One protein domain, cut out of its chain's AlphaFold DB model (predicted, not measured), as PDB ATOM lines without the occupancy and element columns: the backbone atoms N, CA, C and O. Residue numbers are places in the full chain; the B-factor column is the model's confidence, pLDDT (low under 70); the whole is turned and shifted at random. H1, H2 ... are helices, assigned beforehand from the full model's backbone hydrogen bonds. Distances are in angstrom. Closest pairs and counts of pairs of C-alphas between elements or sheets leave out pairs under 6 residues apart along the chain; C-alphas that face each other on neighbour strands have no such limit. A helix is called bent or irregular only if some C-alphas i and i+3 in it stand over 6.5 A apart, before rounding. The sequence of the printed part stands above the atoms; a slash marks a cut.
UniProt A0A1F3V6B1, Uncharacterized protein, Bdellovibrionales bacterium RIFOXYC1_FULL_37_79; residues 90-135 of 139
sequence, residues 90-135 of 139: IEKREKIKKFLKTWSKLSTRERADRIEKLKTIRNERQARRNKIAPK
ATOM      1  N   ILE A  90     178.407 196.422 226.947       90.12
ATOM      2  CA  ILE A  90     179.388 195.892 225.985       90.12
ATOM      3  C   ILE A  90     180.478 195.055 226.667       90.12
ATOM      4  O   ILE A  90     180.779 193.955 226.216       90.12
ATOM      5  N   GLU A  91     180.968 195.487 227.825       92.38
ATOM      6  CA  GLU A  91     181.965 194.765 228.622       92.38
ATOM      7  C   GLU A  91     181.490 193.371 229.045       92.38
ATOM      8  O   GLU A  91     182.229 192.387 228.958       92.38
ATOM      9  N   LYS A  92     180.228 193.258 229.481       90.62
ATOM     10  CA  LYS A  92     179.628 191.969 229.849       90.62
ATOM     11  C   LYS A  92     179.467 191.084 228.617       90.62
ATOM     12  O   LYS A  92     179.748 189.887 228.691       90.62
ATOM     13  N   ARG A  93     179.085 191.665 227.473       88.38
ATOM     14  CA  ARG A  93     179.021 190.940 226.196       88.38
ATOM     15  C   ARG A  93     180.392 190.394 225.795       88.38
ATOM     16  O   ARG A  93     180.478 189.224 225.431       88.38
ATOM     17  N   GLU A  94     181.459 191.179 225.928       88.81
ATOM     18  CA  GLU A  94     182.827 190.728 225.640       88.81
ATOM     19  C   GLU A  94     183.287 189.603 226.571       88.81
ATOM     20  O   GLU A  94     183.868 188.618 226.108       88.81
ATOM     21  N   LYS A  95     182.976 189.686 227.870       89.19
ATOM     22  CA  LYS A  95     183.269 188.600 228.823       89.19
ATOM     23  C   LYS A  95     182.582 187.295 228.413       89.19
ATOM     24  O   LYS A  95     183.231 186.250 228.371       89.19
ATOM     25  N   ILE A  96     181.306 187.358 228.032       87.00
ATOM     26  CA  ILE A  96     180.553 186.190 227.552       87.00
ATOM     27  C   ILE A  96     181.152 185.645 226.252       87.00
ATOM     28  O   ILE A  96     181.354 184.440 226.142       87.00
ATOM     29  N   LYS A  97     181.499 186.498 225.280       84.38
ATOM     30  CA  LYS A  97     182.158 186.054 224.038       84.38
ATOM     31  C   LYS A  97     183.462 185.311 224.316       84.38
ATOM     32  O   LYS A  97     183.696 184.252 223.736       84.38
ATOM     33  N   LYS A  98     184.313 185.863 225.188       88.12
ATOM     34  CA  LYS A  98     185.586 185.243 225.583       88.12
ATOM     35  C   LYS A  98     185.339 183.882 226.231       88.12
ATOM     36  O   LYS A  98     185.951 182.899 225.818       88.12
ATOM     37  N   PHE A  99     184.385 183.812 227.157       84.56
ATOM     38  CA  PHE A  99     183.978 182.559 227.785       84.56
ATOM     39  C   PHE A  99     183.493 181.529 226.753       84.56
ATOM     40  O   PHE A  99     184.002 180.411 226.723       84.56
ATOM     41  N   LEU A 100     182.593 181.905 225.840       84.56
ATOM     42  CA  LEU A 100     182.093 181.011 224.790       84.56
ATOM     43  C   LEU A 100     183.208 180.524 223.857       84.56
ATOM     44  O   LEU A 100     183.226 179.351 223.483       84.56
ATOM     45  N   LYS A 101     184.180 181.384 223.524       84.56
ATOM     46  CA  LYS A 101     185.361 180.989 222.743       84.56
ATOM     47  C   LYS A 101     186.164 179.917 223.476       84.56
ATOM     48  O   LYS A 101     186.526 178.922 222.856       84.56
ATOM     49  N   THR A 102     186.410 180.081 224.776       85.94
ATOM     50  CA  THR A 102     187.091 179.039 225.567       85.94
ATOM     51  C   THR A 102     186.260 177.762 225.662       85.94
ATOM     52  O   THR A 102     186.786 176.680 225.439       85.94
ATOM     53  N   TRP A 103     184.948 177.883 225.877       83.94
ATOM     54  CA  TRP A 103     184.026 176.754 225.988       83.94
ATOM     55  C   TRP A 103     183.985 175.895 224.722       83.94
ATOM     56  O   TRP A 103     183.980 174.667 224.795       83.94
ATOM     57  N   SER A 104     184.005 176.539 223.550       83.06
ATOM     58  CA  SER A 104     183.979 175.854 222.253       83.06
ATOM     59  C   SER A 104     185.197 174.962 222.003       83.06
ATOM     60  O   SER A 104     185.093 174.021 221.226       83.06
ATOM     61  N   LYS A 105     186.317 175.226 222.687       88.00
ATOM     62  CA  LYS A 105     187.552 174.440 222.579       88.00
ATOM     63  C   LYS A 105     187.603 173.235 223.518       88.00
ATOM     64  O   LYS A 105     188.422 172.360 223.294       88.00
ATOM     65  N   LEU A 106     186.762 173.206 224.552       90.19
ATOM     66  CA  LEU A 106     186.710 172.089 225.496       90.19
ATOM     67  C   LEU A 106     186.110 170.848 224.830       90.19
ATOM     68  O   LEU A 106     185.133 170.965 224.079       90.19
ATOM     69  N   SER A 107     186.653 169.680 225.159       93.06
ATOM     70  CA  SER A 107     186.077 168.374 224.838       93.06
ATOM     71  C   SER A 107     184.744 168.155 225.562       93.06
ATOM     72  O   SER A 107     184.400 168.848 226.524       93.06
ATOM     73  N   THR A 108     183.965 167.172 225.109       89.25
ATOM     74  CA  THR A 108     182.682 166.821 225.740       89.25
ATOM     75  C   THR A 108     182.849 166.459 227.217       89.25
ATOM     76  O   THR A 108     182.050 166.909 228.037       89.25
ATOM     77  N   ARG A 109     183.916 165.724 227.566       93.69
ATOM     78  CA  ARG A 109     184.226 165.335 228.949       93.69
ATOM     79  C   ARG A 109     184.555 166.548 229.817       93.69
ATOM     80  O   ARG A 109     183.891 166.773 230.817       93.69
ATOM     81  N   GLU A 110     185.471 167.407 229.371       92.75
ATOM     82  CA  GLU A 110     185.832 168.623 230.120       92.75
ATOM     83  C   GLU A 110     184.637 169.565 230.320       92.75
ATOM     84  O   GLU A 110     184.518 170.238 231.348       92.75
ATOM     85  N   ARG A 111     183.727 169.638 229.338       91.88
ATOM     86  CA  ARG A 111     182.476 170.392 229.490       91.88
ATOM     87  C   ARG A 111     181.584 169.773 230.559       91.88
ATOM     88  O   ARG A 111     181.044 170.531 231.362       91.88
ATOM     89  N   ALA A 112     181.422 168.450 230.567       92.06
ATOM     90  CA  ALA A 112     180.607 167.747 231.554       92.06
ATOM     91  C   ALA A 112     181.131 167.992 232.976       92.06
ATOM     92  O   ALA A 112     180.380 168.503 233.809       92.06
ATOM     93  N   ASP A 113     182.431 167.787 233.193       94.56
ATOM     94  CA  ASP A 113     183.094 168.004 234.484       94.56
ATOM     95  C   ASP A 113     182.907 169.453 234.964       94.56
ATOM     96  O   ASP A 113     182.606 169.742 236.128       94.56
ATOM     97  N   ARG A 114     183.020 170.416 234.040       93.44
ATOM     98  CA  ARG A 114     182.821 171.831 234.362       93.44
ATOM     99  C   ARG A 114     181.371 172.161 234.702       93.44
ATOM    100  O   ARG A 114     181.138 172.963 235.607       93.44
ATOM    101  N   ILE A 115     180.404 171.585 233.989       92.56
ATOM    102  CA  ILE A 115     178.974 171.744 234.294       92.56
ATOM    103  C   ILE A 115     178.677 171.171 235.677       92.56
ATOM    104  O   ILE A 115     177.983 171.822 236.458       92.56
ATOM    105  N   GLU A 116     179.201 169.989 235.985       93.69
ATOM    106  CA  GLU A 116     179.030 169.343 237.281       93.69
ATOM    107  C   GLU A 116     179.580 170.217 238.409       93.69
ATOM    108  O   GLU A 116     178.837 170.574 239.325       93.69
ATOM    109  N   LYS A 117     180.817 170.704 238.274       94.06
ATOM    110  CA  LYS A 117     181.422 171.632 239.240       94.06
ATOM    111  C   LYS A 117     180.601 172.912 239.434       94.06
ATOM    112  O   LYS A 117     180.501 173.441 240.536       94.06
ATOM    113  N   LEU A 118     179.999 173.448 238.374       92.31
ATOM    114  CA  LEU A 118     179.128 174.624 238.492       92.31
ATOM    115  C   LEU A 118     177.798 174.298 239.186       92.31
ATOM    116  O   LEU A 118     177.276 175.140 239.923       92.31
ATOM    117  N   LYS A 119     177.245 173.100 238.962       93.62
ATOM    118  CA  LYS A 119     176.032 172.623 239.643       93.62
ATOM    119  C   LYS A 119     176.278 172.466 241.143       93.62
ATOM    120  O   LYS A 119     175.467 172.968 241.920       93.62
ATOM    121  N   THR A 120     177.391 171.854 241.552       94.75
ATOM    122  CA  THR A 120     177.726 171.673 242.976       94.75
ATOM    123  C   THR A 120     177.873 173.015 243.689       94.75
ATOM    124  O   THR A 120     177.159 173.266 244.657       94.75
ATOM    125  N   ILE A 121     178.659 173.946 243.132       94.62
ATOM    126  CA  ILE A 121     178.830 175.302 243.688       94.62
ATOM    127  C   ILE A 121     177.484 176.025 243.838       94.62
ATOM    128  O   ILE A 121     177.223 176.682 244.852       94.62
ATOM    129  N   ARG A 122     176.606 175.933 242.830       93.31
ATOM    130  CA  ARG A 122     175.267 176.535 242.896       93.31
ATOM    131  C   ARG A 122     174.451 175.938 244.044       93.31
ATOM    132  O   ARG A 122     173.839 176.702 244.792       93.31
ATOM    133  N   ASN A 123     174.440 174.614 244.171       93.44
ATOM    134  CA  ASN A 123     173.668 173.904 245.188       93.44
ATOM    135  C   ASN A 123     174.171 174.227 246.599       93.44
ATOM    136  O   ASN A 123     173.372 174.541 247.479       93.44
ATOM    137  N   GLU A 124     175.487 174.259 246.802       93.25
ATOM    138  CA  GLU A 124     176.098 174.655 248.073       93.25
ATOM    139  C   GLU A 124     175.742 176.092 248.451       93.25
ATOM    140  O   GLU A 124     175.332 176.364 249.582       93.25
ATOM    141  N   ARG A 125     175.844 177.029 247.500       90.81
ATOM    142  CA  ARG A 125     175.460 178.426 247.730       90.81
ATOM    143  C   ARG A 125     173.984 178.542 248.108       90.81
ATOM    144  O   ARG A 125     173.640 179.327 248.989       90.81
ATOM    145  N   GLN A 126     173.123 177.765 247.457       88.94
ATOM    146  CA  GLN A 126     171.698 177.728 247.754       88.94
ATOM    147  C   GLN A 126     171.426 177.164 249.155       88.94
ATOM    148  O   GLN A 126     170.660 177.759 249.909       88.94
ATOM    149  N   ALA A 127     172.095 176.073 249.534       89.50
ATOM    150  CA  ALA A 127     171.987 175.486 250.865       89.50
ATOM    151  C   ALA A 127     172.447 176.467 251.953       89.50
ATOM    152  O   ALA A 127     171.744 176.661 252.943       89.50
ATOM    153  N   ARG A 128     173.580 177.156 251.747       88.69
ATOM    154  CA  ARG A 128     174.056 178.218 252.651       88.69
ATOM    155  C   ARG A 128     173.032 179.343 252.783       88.69
ATOM    156  O   ARG A 128     172.712 179.743 253.896       88.69
ATOM    157  N   ARG A 129     172.464 179.813 251.665       85.25
ATOM    158  CA  ARG A 129     171.419 180.850 251.679       85.25
ATOM    159  C   ARG A 129     170.193 180.413 252.477       85.25
ATOM    160  O   ARG A 129     169.689 181.203 253.263       85.25
ATOM    161  N   ASN A 130     169.739 179.174 252.304       85.62
ATOM    162  CA  ASN A 130     168.583 178.637 253.025       85.62
ATOM    163  C   ASN A 130     168.842 178.476 254.533       85.62
ATOM    164  O   ASN A 130     167.900 178.560 255.310       85.62
ATOM    165  N   LYS A 131     170.100 178.255 254.944       83.19
ATOM    166  CA  LYS A 131     170.499 178.200 256.361       83.19
ATOM    167  C   LYS A 131     170.578 179.586 257.012       83.19
ATOM    168  O   LYS A 131     170.251 179.715 258.182       83.19
ATOM    169  N   ILE A 132     171.034 180.599 256.268       78.00
ATOM    170  CA  ILE A 132     171.273 181.961 256.782       78.00
ATOM    171  C   ILE A 132     170.016 182.838 256.695       78.00
ATOM    172  O   ILE A 132     169.830 183.722 257.523       78.00
ATOM    173  N   ALA A 133     169.147 182.620 255.704       66.75
ATOM    174  CA  ALA A 133     167.892 183.353 255.608       66.75
ATOM    175  C   ALA A 133     166.981 182.934 256.776       66.75
ATOM    176  O   ALA A 133     166.558 181.774 256.803       66.75
ATOM    177  N   PRO A 134     166.654 183.826 257.735       60.41
ATOM    178  CA  PRO A 134     165.694 183.478 258.766       60.41
ATOM    179  C   PRO A 134     164.395 183.082 258.073       60.41
ATOM    180  O   PRO A 134     163.946 183.754 257.138       60.41
ATOM    181  N   LYS A 135     163.795 181.974 258.523       60.69
ATOM    182  CA  LYS A 135     162.406 181.639 258.209       60.69
ATOM    183  C   LYS A 135     161.582 182.880 258.555       60.69
ATOM    184  O   LYS A 135     161.263 183.093 259.720       60.69
TER     185      LYS A 135
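AT A GLANCE: This is residues 90 to 135 of the 139 residues of an uncharacterized protein of Bdellovibrionales bacterium RIFOXYC1_FULL_37_79 (UniProt A0A1F3V6B1). Two helices make an open, flat V: H1 is the shorter arm and H2 the longer one, and they come near each other where the end of H1 meets the beginning of H2. Residues 90 to 102 of H1 and residues 115 to 135, of which 115 to 132 belong to H2, stand free as the two arms. The printed part has 46 residues with two named helices, H1 then H2, and no named strand; the class is all helix. It is extended, with a radius of gyration of the C-alphas of 15.1 A and spans of 43 by 31 by 7 A.

IN THESE COORDINATES: H1 runs from Ile 90 to Lys 105, 23.2 A from first to last C-alpha, beginning at C-alpha 90 at (179.388, 195.892, 225.985). H2 runs from Thr 108, with its C-alpha at (182.682, 166.821, 225.740), to Ile 132, with its C-alpha at (171.273, 181.961, 256.782), a length of 36.4 A. Residues 133 to 135 follow H2.

HOW THE PARTS SIT: A tight link of 2 residues, Leu 106 and Ser 107, joins H1 to H2. The two helices are close but not clearly touching, with 1 pair of C-alphas within 8 A: the closest, those of Trp 103 and Arg 111, are 7.4 A apart. Their lines stand at a steep tilt of 49 degrees, and they run opposite ways. Their centres are 20.4 A apart. Neither helix is bent. In H2 every O i to N i+4 pair is within hydrogen-bond range; in H1 11 of 12 are.

THE WHOLE: The two C-alphas farthest apart, those of Lys 105 and Lys 135, are 44.2 A apart. The C-alphas of Ile 90 and Lys 135, the first and last printed residues, are 39.1 A apart. The printed part has no cut. The mean pLDDT of the printed part is 87.8, and residues 133 to 135 are under 70.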